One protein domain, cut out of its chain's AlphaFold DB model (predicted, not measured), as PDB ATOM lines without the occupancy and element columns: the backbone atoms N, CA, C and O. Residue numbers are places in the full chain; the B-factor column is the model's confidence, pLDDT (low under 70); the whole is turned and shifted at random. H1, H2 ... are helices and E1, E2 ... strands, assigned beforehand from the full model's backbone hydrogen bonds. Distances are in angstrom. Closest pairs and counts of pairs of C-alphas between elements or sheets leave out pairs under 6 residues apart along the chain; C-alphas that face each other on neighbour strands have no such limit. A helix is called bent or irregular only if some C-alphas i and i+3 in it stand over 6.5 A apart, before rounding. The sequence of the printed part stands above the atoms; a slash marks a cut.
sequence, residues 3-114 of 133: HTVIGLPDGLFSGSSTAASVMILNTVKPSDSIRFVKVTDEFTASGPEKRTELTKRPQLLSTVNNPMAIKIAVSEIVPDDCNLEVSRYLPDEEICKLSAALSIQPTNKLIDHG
ATOM      1  N   HIS A   3     233.195 -34.676 317.315       91.56
ATOM      2  CA  HIS A   3     233.973 -33.943 316.321       91.56
ATOM      3  C   HIS A   3     233.651 -32.446 316.364       91.56
ATOM      4  O   HIS A   3     234.551 -31.608 316.299       91.56
ATOM      5  N   THR A   4     232.365 -32.098 316.479       92.19
ATOM      6  CA  THR A   4     231.911 -30.701 316.459       92.19
ATOM      7  C   THR A   4     230.677 -30.506 317.328       92.19
ATOM      8  O   THR A   4     229.807 -31.374 317.357       92.19
ATOM      9  N   VAL A   5     230.581 -29.345 317.969       93.94
ATOM     10  CA  VAL A   5     229.382 -28.831 318.632       93.94
ATOM     11  C   VAL A   5     229.024 -27.486 317.995       93.94
ATOM     12  O   VAL A   5     229.863 -26.589 317.914       93.94
ATOM     13  N   ILE A   6     227.791 -27.359 317.505       92.38
ATOM     14  CA  ILE A   6     227.271 -26.142 316.873       92.38
ATOM     15  C   ILE A   6     226.176 -25.567 317.766       92.38
ATOM     16  O   ILE A   6     225.142 -26.211 317.942       92.38
ATOM     17  N   GLY A   7     226.388 -24.367 318.295       91.50
ATOM     18  CA  GLY A   7     225.404 -23.626 319.078       91.50
ATOM     19  C   GLY A   7     224.407 -22.952 318.148       91.50
ATOM     20  O   GLY A   7     224.803 -22.149 317.301       91.50
ATOM     21  N   LEU A   8     223.132 -23.317 318.272       90.19
ATOM     22  CA  LEU A   8     222.043 -22.782 317.460       90.19
ATOM     23  C   LEU A   8     221.462 -21.514 318.099       90.19
ATOM     24  O   LEU A   8     221.512 -21.380 319.320       90.19
ATOM     25  N   PRO A   9     220.883 -20.609 317.292       87.50
ATOM     26  CA  PRO A   9     220.215 -19.429 317.819       87.50
ATOM     27  C   PRO A   9     218.914 -19.807 318.537       87.50
ATOM     28  O   PRO A   9     218.248 -20.789 318.187       87.50
ATOM     29  N   ASP A  10     218.527 -18.976 319.497       87.06
ATOM     30  CA  ASP A  10     217.265 -19.115 320.218       87.06
ATOM     31  C   ASP A  10     216.059 -18.910 319.291       87.06
ATOM     32  O   ASP A  10     216.135 -18.250 318.249       87.06
ATOM     33  N   GLY A  11     214.915 -19.485 319.665       85.31
ATOM     34  CA  GLY A  11     213.663 -19.307 318.920       85.31
ATOM     35  C   GLY A  11     213.601 -20.064 317.589       85.31
ATOM     36  O   GLY A  11     212.728 -19.790 316.767       85.31
ATOM     37  N   LEU A  12     214.508 -21.021 317.355       85.19
ATOM     38  CA  LEU A  12     214.498 -21.867 316.156       85.19
ATOM     39  C   LEU A  12     213.309 -22.850 316.136       85.19
ATOM     40  O   LEU A  12     212.748 -23.165 315.073       85.19
ATOM     41  N   PHE A  13     212.921 -23.343 317.315       83.56
ATOM     42  CA  PHE A  13     211.826 -24.295 317.490       83.56
ATOM     43  C   PHE A  13     210.522 -23.569 317.810       83.56
ATOM     44  O   PHE A  13     210.450 -22.749 318.720       83.56
ATOM     45  N   SER A  14     209.467 -23.889 317.063       77.56
ATOM     46  CA  SER A  14     208.143 -23.308 317.280       77.56
ATOM     47  C   SER A  14     207.656 -23.555 318.710       77.56
ATOM     48  O   SER A  14     207.707 -24.682 319.199       77.56
ATOM     49  N   GLY A  15     207.173 -22.501 319.370       73.94
ATOM     50  CA  GLY A  15     206.653 -22.575 320.738       73.94
ATOM     51  C   GLY A  15     207.718 -22.661 321.839       73.94
ATOM     52  O   GLY A  15     207.362 -22.879 322.993       73.94
ATOM     53  N   SER A  16     209.004 -22.487 321.516       76.25
ATOM     54  CA  SER A  16     210.099 -22.534 322.487       76.25
ATOM     55  C   SER A  16     211.164 -21.477 322.181       76.25
ATOM     56  O   SER A  16     211.612 -21.324 321.049       76.25
ATOM     57  N   SER A  17     211.605 -20.763 323.218       78.44
ATOM     58  CA  SER A  17     212.779 -19.884 323.166       78.44
ATOM     59  C   SER A  17     214.056 -20.597 323.620       78.44
ATOM     60  O   SER A  17     215.037 -19.942 323.947       78.44
ATOM     61  N   THR A  18     214.036 -21.926 323.729       82.06
ATOM     62  CA  THR A  18     215.146 -22.691 324.296       82.06
ATOM     63  C   THR A  18     216.312 -22.747 323.314       82.06
ATOM     64  O   THR A  18     216.141 -23.136 322.155       82.06
ATOM     65  N   ALA A  19     217.500 -22.404 323.808       81.44
ATOM     66  CA  ALA A  19     218.760 -22.608 323.112       81.44
ATOM     67  C   ALA A  19     218.982 -24.097 322.836       81.44
ATOM     68  O   ALA A  19     218.690 -24.956 323.671       81.44
ATOM     69  N   ALA A  20     219.541 -24.420 321.677       87.88
ATOM     70  CA  ALA A  20     219.872 -25.795 321.335       87.88
ATOM     71  C   ALA A  20     221.251 -25.893 320.704       87.88
ATOM     72  O   ALA A  20     221.867 -24.904 320.313       87.88
ATOM     73  N   SER A  21     221.755 -27.115 320.603       91.94
ATOM     74  CA  SER A  21     223.030 -27.384 319.957       91.94
ATOM     75  C   SER A  21     222.961 -28.656 319.128       91.94
ATOM     76  O   SER A  21     222.253 -29.604 319.469       91.94
ATOM     77  N   VAL A  22     223.711 -28.677 318.030       91.81
ATOM     78  CA  VAL A  22     223.899 -29.863 317.192       91.81
ATOM     79  C   VAL A  22     225.272 -30.440 317.474       91.81
ATOM     80  O   VAL A  22     226.283 -29.759 317.323       91.81
ATOM     81  N   MET A  23     225.308 -31.717 317.840       93.88
ATOM     82  CA  MET A  23     226.548 -32.448 318.059       93.88
ATOM     83  C   MET A  23     226.825 -33.386 316.885       93.88
ATOM     84  O   MET A  23     225.994 -34.214 316.518       93.88
ATOM     85  N   ILE A  24     228.018 -33.268 316.307       91.12
ATOM     86  CA  ILE A  24     228.497 -34.112 315.212       91.12
ATOM     87  C   ILE A  24     229.502 -35.107 315.779       91.12
ATOM     88  O   ILE A  24     230.505 -34.727 316.389       91.12
ATOM     89  N   LEU A  25     229.248 -36.393 315.543       92.25
ATOM     90  CA  LEU A  25     230.097 -37.493 315.985       92.25
ATOM     91  C   LEU A  25     230.861 -38.080 314.794       92.25
ATOM     92  O   LEU A  25     230.275 -38.356 313.751       92.25
ATOM     93  N   ASN A  26     232.161 -38.323 314.966       89.62
ATOM     94  CA  ASN A  26     232.977 -39.077 314.017       89.62
ATOM     95  C   ASN A  26     233.591 -40.288 314.726       89.62
ATOM     96  O   ASN A  26     234.367 -40.151 315.676       89.62
ATOM     97  N   THR A  27     233.200 -41.489 314.307       88.25
ATOM     98  CA  THR A  27     233.682 -42.760 314.870       88.25
ATOM     99  C   THR A  27     234.815 -43.382 314.058       88.25
ATOM    100  O   THR A  27     235.513 -44.244 314.576       88.25
ATOM    101  N   VAL A  28     235.031 -42.929 312.821       90.19
ATOM    102  CA  VAL A  28     236.041 -43.484 311.906       90.19
ATOM    103  C   VAL A  28     237.406 -42.845 312.144       90.19
ATOM    104  O   VAL A  28     238.423 -43.528 312.153       90.19
ATOM    105  N   LYS A  29     237.430 -41.523 312.337       84.50
ATOM    106  CA  LYS A  29     238.641 -40.757 312.647       84.50
ATOM    107  C   LYS A  29     238.417 -39.988 313.947       84.50
ATOM    108  O   LYS A  29     237.916 -38.862 313.895       84.50
ATOM    109  N   PRO A  30     238.708 -40.599 315.108       81.12
ATOM    110  CA  PRO A  30     238.687 -39.871 316.366       81.12
ATOM    111  C   PRO A  30     239.723 -38.742 316.315       81.12
ATOM    112  O   PRO A  30     240.787 -38.883 315.718       81.12
ATOM    113  N   SER A  31     239.373 -37.604 316.905       84.88
ATOM    114  CA  SER A  31     240.242 -36.436 317.010       84.88
ATOM    115  C   SER A  31     240.345 -36.062 318.474       84.88
ATOM    116  O   SER A  31     239.314 -35.961 319.133       84.88
ATOM    117  N   ASP A  32     241.545 -35.752 318.953       91.00
ATOM    118  CA  ASP A  32     241.785 -35.339 320.347       91.00
ATOM    119  C   ASP A  32     241.363 -33.888 320.612       91.00
ATOM    120  O   ASP A  32     241.876 -33.202 321.492       91.00
ATOM    121  N   SER A  33     240.430 -33.385 319.812       91.81
ATOM    122  CA  SER A  33     239.963 -32.013 319.846       91.81
ATOM    123  C   SER A  33     238.536 -31.923 319.342       91.81
ATOM    124  O   SER A  33     238.189 -32.589 318.361       91.81
ATOM    125  N   ILE A  34     237.769 -31.015 319.924       92.56
ATOM    126  CA  ILE A  34     236.394 -30.720 319.546       92.56
ATOM    127  C   ILE A  34     236.358 -29.341 318.889       92.56
ATOM    128  O   ILE A  34     237.038 -28.410 319.321       92.56
ATOM    129  N   ARG A  35     235.587 -29.218 317.806       92.81
ATOM    130  CA  ARG A  35     235.327 -27.931 317.155       92.81
ATOM    131  C   ARG A  35     234.051 -27.316 317.710       92.81
ATOM    132  O   ARG A  35     233.006 -27.957 317.657       92.81
ATOM    133  N   PHE A  36     234.120 -26.080 318.171       92.94
ATOM    134  CA  PHE A  36     232.972 -25.305 318.615       92.94
ATOM    135  C   PHE A  36     232.640 -24.238 317.572       92.94
ATOM    136  O   PHE A  36     233.530 -23.551 317.068       92.94
ATOM    137  N   VAL A  37     231.359 -24.131 317.221       90.38
ATOM    138  CA  VAL A  37     230.852 -23.173 316.231       90.38
ATOM    139  C   VAL A  37     229.644 -22.460 316.815       90.38
ATOM    140  O   VAL A  37     228.699 -23.114 317.251       90.38
ATOM    141  N   LYS A  38     229.650 -21.128 316.785       88.50
ATOM    142  CA  LYS A  38     228.486 -20.303 317.120       88.50
ATOM    143  C   LYS A  38     227.824 -19.829 315.831       88.50
ATOM    144  O   LYS A  38     228.501 -19.305 314.951       88.50
ATOM    145  N   VAL A  39     226.513 -20.030 315.711       88.31
ATOM    146  CA  VAL A  39     225.733 -19.441 314.616       88.31
ATOM    147  C   VAL A  39     225.556 -17.951 314.895       88.31
ATOM    148  O   VAL A  39     225.027 -17.573 315.935       88.31
ATOM    149  N   THR A  40     226.003 -17.122 313.963       84.38
ATOM    150  CA  THR A  40     225.881 -15.662 314.005       84.38
ATOM    151  C   THR A  40     224.694 -15.175 313.170       84.38
ATOM    152  O   THR A  40     224.122 -15.925 312.369       84.38
ATOM    153  N   ASP A  41     224.343 -13.898 313.329       84.75
ATOM    154  CA  ASP A  41     223.168 -13.282 312.699       84.75
ATOM    155  C   ASP A  41     223.188 -13.326 311.162       84.75
ATOM    156  O   ASP A  41     222.147 -13.317 310.513       84.75
ATOM    157  N   GLU A  42     224.362 -13.455 310.538       85.56
ATOM    158  CA  GLU A  42     224.479 -13.585 309.080       85.56
ATOM    159  C   GLU A  42     223.854 -14.875 308.504       85.56
ATOM    160  O   GLU A  42     223.611 -14.950 307.287       85.56
ATOM    161  N   PHE A  43     223.616 -15.874 309.366       87.00
ATOM    162  CA  PHE A  43     222.974 -17.157 309.071       87.00
ATOM    163  C   PHE A  43     221.545 -17.239 309.616       87.00
ATOM    164  O   PHE A  43     220.902 -18.282 309.480       87.00
ATOM    165  N   THR A  44     221.025 -16.169 310.218       88.38
ATOM    166  CA  THR A  44     219.668 -16.130 310.761       88.38
ATOM    167  C   THR A  44     218.797 -15.145 309.987       88.38
ATOM    168  O   THR A  44     219.270 -14.238 309.304       88.38
ATOM    169  N   ALA A  45     217.490 -15.374 310.015       86.81
ATOM    170  CA  ALA A  45     216.488 -14.431 309.549       86.81
ATOM    171  C   ALA A  45     215.287 -14.462 310.494       86.81
ATOM    172  O   ALA A  45     215.014 -15.478 311.136       86.81
ATOM    173  N   SER A  46     214.564 -13.346 310.560       84.81
ATOM    174  CA  SER A  46     213.299 -13.282 311.289       84.81
ATOM    175  C   SER A  46     212.210 -13.984 310.480       84.81
ATOM    176  O   SER A  46     211.908 -13.588 309.353       84.81
ATOM    177  N   GLY A  47     211.654 -15.042 311.054       79.62
ATOM    178  CA  GLY A  47     210.504 -15.774 310.550       79.62
ATOM    179  C   GLY A  47     209.185 -15.288 311.168       79.62
ATOM    180  O   GLY A  47     209.158 -14.393 312.021       79.62
ATOM    181  N   PRO A  48     208.052 -15.881 310.754       76.75
ATOM    182  CA  PRO A  48     206.748 -15.581 311.336       76.75
ATOM    183  C   PRO A  48     206.721 -15.876 312.846       76.75
ATOM    184  O   PRO A  48     207.437 -16.746 313.337       76.75
ATOM    185  N   GLU A  49     205.892 -15.137 313.589       76.62
ATOM    186  CA  GLU A  49     205.680 -15.326 315.038       76.62
ATOM    187  C   GLU A  49     206.946 -15.190 315.915       76.62
ATOM    188  O   GLU A  49     207.055 -15.833 316.955       76.62
ATOM    189  N   LYS A  50     207.896 -14.321 315.528       73.38
ATOM    190  CA  LYS A  50     209.195 -14.137 316.217       73.38
ATOM    191  C   LYS A  50     210.076 -15.391 316.208       73.38
ATOM    192  O   LYS A  50     210.940 -15.550 317.068       73.38
ATOM    193  N   ARG A  51     209.857 -16.284 315.247       80.50
ATOM    194  CA  ARG A  51     210.705 -17.452 315.042       80.50
ATOM    195  C   ARG A  51     212.022 -17.035 314.400       80.50
ATOM    196  O   ARG A  51     212.034 -16.195 313.509       80.50
ATOM    197  N   THR A  52     213.110 -17.677 314.792       85.00
ATOM    198  CA  THR A  52     214.385 -17.560 314.083       85.00
ATOM    199  C   THR A  52     214.457 -18.630 313.002       85.00
ATOM    200  O   THR A  52     214.211 -19.807 313.267       85.00
ATOM    201  N   GLU A  53     214.812 -18.253 311.779       87.50
ATOM    202  CA  GLU A  53     215.051 -19.194 310.686       87.50
ATOM    203  C   GLU A  53     216.534 -19.259 310.332       87.50
ATOM    204  O   GLU A  53     217.195 -18.234 310.182       87.50
ATOM    205  N   LEU A  54     217.057 -20.476 310.160       88.31
ATOM    206  CA  LEU A  54     218.415 -20.686 309.664       88.31
ATOM    207  C   LEU A  54     218.444 -20.534 308.145       88.31
ATOM    208  O   LEU A  54     217.976 -21.400 307.399       88.31
ATOM    209  N   THR A  55     219.060 -19.454 307.688       89.06
ATOM    210  CA  THR A  55     219.367 -19.237 306.277       89.06
ATOM    211  C   THR A  55     220.752 -19.796 305.957       89.06
ATOM    212  O   THR A  55     221.502 -20.202 306.845       89.06
ATOM    213  N   LYS A  56     221.106 -19.890 304.667       87.31
ATOM    214  CA  LYS A  56     222.494 -20.183 304.252       87.31
ATOM    215  C   LYS A  56     223.095 -21.481 304.837       87.31
ATOM    216  O   LYS A  56     224.309 -21.614 304.970       87.31
ATOM    217  N   ARG A  57     222.258 -22.486 305.137       87.19
ATOM    218  CA  ARG A  57     222.658 -23.764 305.771       87.19
ATOM    219  C   ARG A  57     223.888 -24.447 305.140       87.19
ATOM    220  O   ARG A  57     224.741 -24.899 305.897       87.19
ATOM    221  N   PRO A  58     224.044 -24.512 303.799       86.25
ATOM    222  CA  PRO A  58     225.245 -25.099 303.199       86.25
ATOM    223  C   PRO A  58     226.530 -24.337 303.545       86.25
ATOM    224  O   PRO A  58     227.576 -24.953 303.727       86.25
ATOM    225  N   GLN A  59     226.447 -23.010 303.663       85.25
ATOM    226  CA  GLN A  59     227.573 -22.166 304.056       85.25
ATOM    227  C   GLN A  59     227.873 -22.337 305.546       85.25
ATOM    228  O   GLN A  59     229.028 -22.506 305.894       85.25
ATOM    229  N   LEU A  60     226.853 -22.428 306.407       85.44
ATOM    230  CA  LEU A  60     227.052 -22.736 307.828       85.44
ATOM    231  C   LEU A  60     227.785 -24.077 308.037       85.44
ATOM    232  O   LEU A  60     228.667 -24.198 308.886       85.44
ATOM    233  N   LEU A  61     227.438 -25.096 307.246       83.00
ATOM    234  CA  LEU A  61     228.101 -26.399 307.310       83.00
ATOM    235  C   LEU A  61     229.550 -26.343 306.817       83.00
ATOM    236  O   LEU A  61     230.399 -27.051 307.359       83.00
ATOM    237  N   SER A  62     229.863 -25.505 305.824       84.50
ATOM    238  CA  SER A  62     231.254 -25.319 305.400       84.50
ATOM    239  C   SER A  62     232.079 -24.590 306.466       84.50
ATOM    240  O   SER A  62     233.276 -24.863 306.592       84.50
ATOM    241  N   THR A  63     231.440 -23.768 307.308       80.44
ATOM    242  CA  THR A  63     232.072 -23.083 308.443       80.44
ATOM    243  C   THR A  63     232.649 -24.043 309.486       80.44
ATOM    244  O   THR A  63     233.645 -23.724 310.128       80.44
ATOM    245  N   VAL A  64     232.113 -25.263 309.614       79.94
ATOM    246  CA  VAL A  64     232.649 -26.296 310.527       79.94
ATOM    247  C   VAL A  64     234.114 -26.639 310.221       79.94
ATOM    248  O   VAL A  64     234.884 -26.983 311.120       79.94
ATOM    249  N   ASN A  65     234.521 -26.518 308.957       75.56
ATOM    250  CA  ASN A  65     235.893 -26.759 308.510       75.56
ATOM    251  C   ASN A  65     236.714 -25.463 308.350       75.56
ATOM    252  O   ASN A  65     237.853 -25.520 307.891       75.56
ATOM    253  N   ASN A  66     236.151 -24.310 308.717       73.56
ATOM    254  CA  ASN A  66     236.707 -22.970 308.522       73.56
ATOM    255  C   ASN A  66     237.334 -22.429 309.833       73.56
ATOM    256  O   ASN A  66     236.964 -22.895 310.911       73.56
ATOM    257  N   PRO A  67     238.261 -21.449 309.782       60.22
ATOM    258  CA  PRO A  67     238.795 -20.743 310.956       60.22
ATOM    259  C   PRO A  67     237.773 -20.120 311.924       60.22
ATOM    260  O   PRO A  67     238.140 -19.876 313.067       60.22
ATOM    261  N   MET A  68     236.514 -19.885 311.531       63.66
ATOM    262  CA  MET A  68     235.471 -19.449 312.485       63.66
ATOM    263  C   MET A  68     235.086 -20.537 313.507       63.66
ATOM    264  O   MET A  68     234.458 -20.238 314.519       63.66
ATOM    265  N   ALA A  69     235.453 -21.800 313.259       78.88
ATOM    266  CA  ALA A  69     235.328 -22.871 314.236       78.88
ATOM    267  C   ALA A  69     236.548 -22.879 315.169       78.88
ATOM    268  O   ALA A  69     237.673 -23.130 314.727       78.88
ATOM    269  N   ILE A  70     236.326 -22.683 316.469       87.50
ATOM    270  CA  ILE A  70     237.398 -22.799 317.462       87.50
ATOM    271  C   ILE A  70     237.642 -24.274 317.748       87.50
ATOM    272  O   ILE A  70     236.715 -25.039 318.014       87.50
ATOM    273  N   LYS A  71     238.903 -24.692 317.675       90.81
ATOM    274  CA  LYS A  71     239.325 -26.065 317.941       90.81
ATOM    275  C   LYS A  71     239.953 -26.125 319.331       90.81
ATOM    276  O   LYS A  71     241.016 -25.551 319.526       90.81
ATOM    277  N   ILE A  72     239.318 -26.844 320.251       91.88
ATOM    278  CA  ILE A  72     239.780 -27.017 321.634       91.88
ATOM    279  C   ILE A  72     240.232 -28.461 321.829       91.88
ATOM    280  O   ILE A  72     239.543 -29.385 321.388       91.88
ATOM    281  N   ALA A  73     241.388 -28.675 322.455       92.88
ATOM    282  CA  ALA A  73     241.858 -30.018 322.776       92.88
ATOM    283  C   ALA A  73     240.976 -30.658 323.859       92.88
ATOM    284  O   ALA A  73     240.554 -29.998 324.804       92.88
ATOM    285  N   VAL A  74     240.722 -31.965 323.773       91.44
ATOM    286  CA  VAL A  74     239.904 -32.682 324.771       91.44
ATOM    287  C   VAL A  74     240.507 -32.556 326.175       91.44
ATOM    288  O   VAL A  74     239.773 -32.418 327.149       91.44
ATOM    289  N   SER A  75     241.838 -32.513 326.283       92.44
ATOM    290  CA  SER A  75     242.555 -32.294 327.545       92.44
ATOM    291  C   SER A  75     242.244 -30.957 328.222       92.44
ATOM    292  O   SER A  75     242.401 -30.857 329.433       92.44
ATOM    293  N   GLU A  76     241.814 -29.943 327.471       90.06
ATOM    294  CA  GLU A  76     241.437 -28.626 328.006       90.06
ATOM    295  C   GLU A  76     239.980 -28.599 328.495       90.06
ATOM    296  O   GLU A  76     239.623 -27.756 329.307       90.06
ATOM    297  N   ILE A  77     239.147 -29.547 328.054       89.62
ATOM    298  CA  ILE A  77     237.714 -29.618 328.390       89.62
ATOM    299  C   ILE A  77     237.478 -30.466 329.651       89.62
ATOM    300  O   ILE A  77     236.535 -30.230 330.402       89.62
ATOM    301  N   VAL A  78     238.348 -31.447 329.915       88.62
ATOM    302  CA  VAL A  78     238.245 -32.341 331.085       88.62
ATOM    303  C   VAL A  78     238.308 -31.597 332.430       88.62
ATOM    304  O   VAL A  78     237.458 -31.881 333.274       88.62
ATOM    305  N   PRO A  79     239.237 -30.643 332.663       90.25
ATOM    306  CA  PRO A  79     239.263 -29.854 333.902       90.25
ATOM    307  C   PRO A  79     237.986 -29.034 334.123       90.25
ATOM    308  O   PRO A  79     237.666 -28.669 335.249       90.25
ATOM    309  N   ASP A  80     237.256 -28.778 333.040       84.94
ATOM    310  CA  ASP A  80     236.054 -27.961 332.964       84.94
ATOM    311  C   ASP A  80     234.758 -28.794 333.050       84.94
ATOM    312  O   ASP A  80     233.720 -28.390 332.524       84.94
ATOM    313  N   ASP A  81     234.826 -29.951 333.718       92.00
ATOM    314  CA  ASP A  81     233.732 -30.921 333.911       92.00
ATOM    315  C   ASP A  81     233.127 -31.432 332.594       92.00
ATOM    316  O   ASP A  81     231.937 -31.713 332.467       92.00
ATOM    317  N   CYS A  82     233.967 -31.518 331.562       89.69
ATOM    318  CA  CYS A  82     233.564 -31.897 330.213       89.69
ATOM    319  C   CYS A  82     232.434 -31.027 329.623       89.69
ATOM    320  O   CYS A  82     231.659 -31.512 328.794       89.69
ATOM    321  N   ASN A  83     232.322 -29.760 330.035       91.75
ATOM    322  CA  ASN A  83     231.269 -28.867 329.559       91.75
ATOM    323  C   ASN A  83     231.384 -28.633 328.037       91.75
ATOM    324  O   ASN A  83     232.469 -28.444 327.499       91.75
ATOM    325  N   LEU A  84     230.253 -28.654 327.330       92.88
ATOM    326  CA  LEU A  84     230.180 -28.467 325.876       92.88
ATOM    327  C   LEU A  84     229.411 -27.203 325.475       92.88
ATOM    328  O   LEU A  84     229.069 -27.030 324.303       92.88
ATOM    329  N   GLU A  85     229.115 -26.326 326.430       90.50
ATOM    330  CA  GLU A  85     228.461 -25.057 326.160       90.50
ATOM    331  C   GLU A  85     229.344 -24.182 325.260       90.50
ATOM    332  O   GLU A  85     230.470 -23.819 325.600       90.50
ATOM    333  N   VAL A  86     228.824 -23.835 324.082       88.94
ATOM    334  CA  VAL A  86     229.586 -23.128 323.041       88.94
ATOM    335  C   VAL A  86     230.053 -21.745 323.506       88.94
ATOM    336  O   VAL A  86     231.162 -21.337 323.164       88.94
ATOM    337  N   SER A  87     229.246 -21.051 324.313       85.56
ATOM    338  CA  SER A  87     229.544 -19.724 324.878       85.56
ATOM    339  C   SER A  87     230.820 -19.705 325.731       85.56
ATOM    340  O   SER A  87     231.491 -18.679 325.813       85.56
ATOM    341  N   ARG A  88     231.188 -20.845 326.329       86.19
ATOM    342  CA  ARG A  88     232.373 -20.983 327.183       86.19
ATOM    343  C   ARG A  88     233.677 -20.931 326.395       86.19
ATOM    344  O   ARG A  88     234.700 -20.502 326.918       86.19
ATOM    345  N   TYR A  89     233.622 -21.356 325.137       87.00
ATOM    346  CA  TYR A  89     234.774 -21.425 324.241       87.00
ATOM    347  C   TYR A  89     234.766 -20.305 323.200       87.00
ATOM    348  O   TYR A  89     235.824 -19.918 322.717       87.00
ATOM    349  N   LEU A  90     233.584 -19.778 322.861       82.56
ATOM    350  CA  LEU A  90     233.393 -18.639 321.969       82.56
ATOM    351  C   LEU A  90     232.755 -17.482 322.753       82.56
ATOM    352  O   LEU A  90     231.526 -17.347 322.735       82.56
ATOM    353  N   PRO A  91     233.565 -16.654 323.438       70.94
ATOM    354  CA  PRO A  91     233.056 -15.468 324.106       70.94
ATOM    355  C   PRO A  91     232.466 -14.497 323.084       70.94
ATOM    356  O   PRO A  91     232.979 -14.337 321.975       70.94
ATOM    357  N   ASP A  92     231.388 -13.827 323.479       69.69
ATOM    358  CA  ASP A  92     230.792 -12.784 322.658       69.69
ATOM    359  C   ASP A  92     231.772 -11.640 322.410       69.69
ATOM    360  O   ASP A  92     232.599 -11.299 323.259       69.69
ATOM    361  N   GLU A  93     231.659 -11.016 321.239       68.31
ATOM    362  CA  GLU A  93     232.522  -9.899 320.857       68.31
ATOM    363  C   GLU A  93     232.438  -8.758 321.891       68.31
ATOM    364  O   GLU A  93     233.446  -8.150 322.245       68.31
ATOM    365  N   GLU A  94     231.253  -8.543 322.466       68.19
ATOM    366  CA  GLU A  94     231.009  -7.584 323.549       68.19
ATOM    367  C   GLU A  94     231.708  -7.969 324.861       68.19
ATOM    368  O   GLU A  94     232.253  -7.105 325.545       68.19
ATOM    369  N   ILE A  95     231.773  -9.262 325.192       69.31
ATOM    370  CA  ILE A  95     232.519  -9.758 326.359       69.31
ATOM    371  C   ILE A  95     234.019  -9.551 326.137       69.31
ATOM    372  O   ILE A  95     234.729  -9.135 327.054       69.31
ATOM    373  N   CYS A  96     234.502  -9.765 324.912       67.25
ATOM    374  CA  CYS A  96     235.898  -9.519 324.566       67.25
ATOM    375  C   CYS A  96     236.238  -8.029 324.686       67.25
ATOM    376  O   CYS A  96     237.215  -7.687 325.356       67.25
ATOM    377  N   LYS A  97     235.402  -7.145 324.119       73.81
ATOM    378  CA  LYS A  97     235.535  -5.679 324.224       73.81
ATOM    379  C   LYS A  97     235.522  -5.221 325.682       73.81
ATOM    380  O   LYS A  97     236.379  -4.432 326.077       73.81
ATOM    381  N   LEU A  98     234.605  -5.749 326.493       74.44
ATOM    382  CA  LEU A  98     234.520  -5.437 327.917       74.44
ATOM    383  C   LEU A  98     235.757  -5.925 328.680       74.44
ATOM    384  O   LEU A  98     236.321  -5.165 329.463       74.44
ATOM    385  N   SER A  99     236.222  -7.153 328.432       73.69
ATOM    386  CA  SER A  99     237.430  -7.689 329.077       73.69
ATOM    387  C   SER A  99     238.673  -6.868 328.725       73.69
ATOM    388  O   SER A  99     239.471  -6.545 329.605       73.69
ATOM    389  N   ALA A 100     238.794  -6.449 327.462       76.31
ATOM    390  CA  ALA A 100     239.878  -5.600 326.997       76.31
ATOM    391  C   ALA A 100     239.817  -4.226 327.671       76.31
ATOM    392  O   ALA A 100     240.832  -3.749 328.164       76.31
ATOM    393  N   ALA A 101     238.630  -3.619 327.770       80.00
ATOM    394  CA  ALA A 101     238.443  -2.344 328.457       80.00
ATOM    395  C   ALA A 101     238.784  -2.427 329.958       80.00
ATOM    396  O   ALA A 101     239.449  -1.536 330.489       80.00
ATOM    397  N   LEU A 102     238.375  -3.505 330.634       79.69
ATOM    398  CA  LEU A 102     238.665  -3.738 332.052       79.69
ATOM    399  C   LEU A 102     240.148  -4.021 332.310       79.69
ATOM    400  O   LEU A 102     240.676  -3.576 333.323       79.69
ATOM    401  N   SER A 103     240.844  -4.691 331.390       75.56
ATOM    402  CA  SER A 103     242.278  -4.976 331.527       75.56
ATOM    403  C   SER A 103     243.156  -3.719 331.538       75.56
ATOM    404  O   SER A 103     244.301  -3.787 331.980       75.56
ATOM    405  N   ILE A 104     242.656  -2.594 331.023       81.88
ATOM    406  CA  ILE A 104     243.392  -1.322 330.955       81.88
ATOM    407  C   ILE A 104     243.077  -0.450 332.185       81.88
ATOM    408  O   ILE A 104     243.738   0.559 332.429       81.88
ATOM    409  N   GLN A 105     242.071  -0.827 332.980       75.38
ATOM    410  CA  GLN A 105     241.701  -0.083 334.176       75.38
ATOM    411  C   GLN A 105     242.677  -0.403 335.319       75.38
ATOM    412  O   GLN A 105     242.907  -1.574 335.626       75.38
ATOM    413  N   PRO A 106     243.249   0.616 335.983       70.75
ATOM    414  CA  PRO A 106     244.090   0.393 337.148       70.75
ATOM    415  C   PRO A 106     243.242  -0.169 338.294       70.75
ATOM    416  O   PRO A 106     242.301   0.467 338.766       70.75
ATOM    417  N   THR A 107     243.577  -1.371 338.752       69.94
ATOM    418  CA  THR A 107     242.957  -1.969 339.936       69.94
ATOM    419  C   THR A 107     243.711  -1.522 341.181       69.94
ATOM    420  O   THR A 107     244.857  -1.928 341.389       69.94
ATOM    421  N   ASN A 108     243.071  -0.721 342.028       75.12
ATOM    422  CA  ASN A 108     243.595  -0.424 343.360       75.12
ATOM    423  C   ASN A 108     243.256  -1.580 344.298       75.12
ATOM    424  O   ASN A 108     242.167  -2.160 344.213       75.12
ATOM    425  N   LYS A 109     244.167  -1.934 345.206       72.06
ATOM    426  CA  LYS A 109     243.844  -2.951 346.202       72.06
ATOM    427  C   LYS A 109     242.912  -2.321 347.224       72.06
ATOM    428  O   LYS A 109     243.118  -1.195 347.662       72.06
ATOM    429  N   LEU A 110     241.908  -3.071 347.669       62.06
ATOM    430  CA  LEU A 110     240.962  -2.579 348.676       62.06
ATOM    431  C   LEU A 110     241.667  -2.177 349.991       62.06
ATOM    432  O   LEU A 110     241.213  -1.274 350.686       62.06
ATOM    433  N   ILE A 111     242.818  -2.796 350.292       68.69
ATOM    434  CA  ILE A 111     243.677  -2.446 351.433       68.69
ATOM    435  C   ILE A 111     244.265  -1.029 351.335       68.69
ATOM    436  O   ILE A 111     244.477  -0.399 352.368       68.69
ATOM    437  N   ASP A 112     244.436  -0.491 350.125       64.38
ATOM    438  CA  ASP A 112     244.948   0.866 349.898       64.38
ATOM    439  C   ASP A 112     243.918   1.938 350.321       64.38
ATOM    440  O   ASP A 112     244.263   3.099 350.524       64.38
ATOM    441  N   HIS A 113     242.655   1.538 350.519       60.94
ATOM    442  CA  HIS A 113     241.563   2.369 351.036       60.94
ATOM    443  C   HIS A 113     241.183   2.035 352.497       60.94
ATOM    444  O   HIS A 113     240.282   2.653 353.062       60.94
ATOM    445  N   GLY A 114     241.870   1.076 353.131       54.62
ATOM    446  CA  GLY A 114     241.552   0.540 354.463       54.62
ATOM    447  C   GLY A 114     241.993   1.393 355.660       54.62
ATOM    448  O   GLY A 114     241.791   0.976 356.799       54.62
TER     449      GLY A 114
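This is residues 3 to 114 of the 133 residues of the protein "N-6 DNA methylase" of Pseudomonas chlororaphis (UniProt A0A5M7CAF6). A small twisted wall of four strands, E2, E1, E3 and E6, has the one-turn helix H3 over one face, and from this body a long tail, residues 93 to 114 with H4 and H5, sticks far out. A little hairpin, E4 and E5, sits beyond the end of the sheet where E1 and E3 finish, while H1 and H2 only graze the sheet. You have 112 printed residues with six named strands and five named helices, in the order E1 E2 E3 E4 E5 H1 E6 H2 H3 H4 H5; the class is mixed, helices and strands. The larger sheet runs E2, E1, E3, E6 and is mixed, and the pair E4 and E5 is antiparallel. The whole is loose, with a radius of gyration of the C-alphas of 18.2 A and spans of 57 by 41 by 25 A, the tail making the length.

Start at E1, residues 3 to 7, an inner strand of the sheet. E2, residues 21 to 25, is its antiparallel neighbour and an edge strand; the two form a hairpin with a long link, and N 6 and O 22 are 2.8 A apart, within hydrogen-bond range. Next to E1 look for E3, residues 33 to 38, parallel to it at 21 degrees, with N 5 and O 35 at 2.8 A. E6, residues 70 to 73, is the other edge strand, antiparallel to E3 at 153 degrees, with N 34 and O 72 at 2.8 A. From edge to edge the strands' lines turn by 54 degrees. E4, residues 44 to 46, and E5, residues 52 to 54, form an antiparallel hairpin, with N 45 and O 53 at 2.9 A; E4 and E1 are apart. H1, residues 57 to 63, only grazes the larger sheet, with its residues 60 to 63; its closest C-alphas to E3 are those of Thr 63 and Val 37, 7.9 A apart. H2, residues 74 to 80, only grazes it with residues 74 to 77. H3, residues 86 to 89, is on this sheet at a height of 7.5 A over it, and lies only just over E3, with 3 of its 4 C-alphas falling on that strand; the closest C-alphas of H3 and E3 are those of Val 86 and Phe 36, 6.0 A apart. H4, residues 93 to 103, and H5, residues 110 to 114, are not on the sheet, and they are apart from each other. In H1, H4 and H5 every O i to N i+4 pair is within hydrogen-bond range; in H2 it is 1 of 3, beside 2 of 4 O i to N i+3 pairs, and H3 is too short for such an i+4 pair.

Find C-alpha 3 at (233.973, -33.943, 316.321); from there E1 runs 13.7 A to C-alpha 7. E2 covers 13.0 A and E3, the longest strand, 16.6 A, while E4 and E5 are short. H1 measures 9.8 A, E6 10.0 A and H2 10.2 A. H2 is neither bent nor irregular, but only just: C-alphas 76 and 79 are 6.4 A apart. H3 follows with four residues. Find C-alpha 93 at (232.522, -9.899, 320.857), where H4 begins its 15.3 A; H5 ends at C-alpha 114, (241.552, 0.540, 354.463).

The two C-alphas farthest apart are those of Val 28 and Gly 114, 61.5 A. Without residues 93 to 114, which stand free, the body spans 42 by 27 by 25 A. The printed part has no cut. The link from E1 to E2, residues 8 to 20, is long. The mean pLDDT of the printed part is 82.8; look for values under 70 at residues 67 to 68, 92 to 96, 107 and 110 to 114.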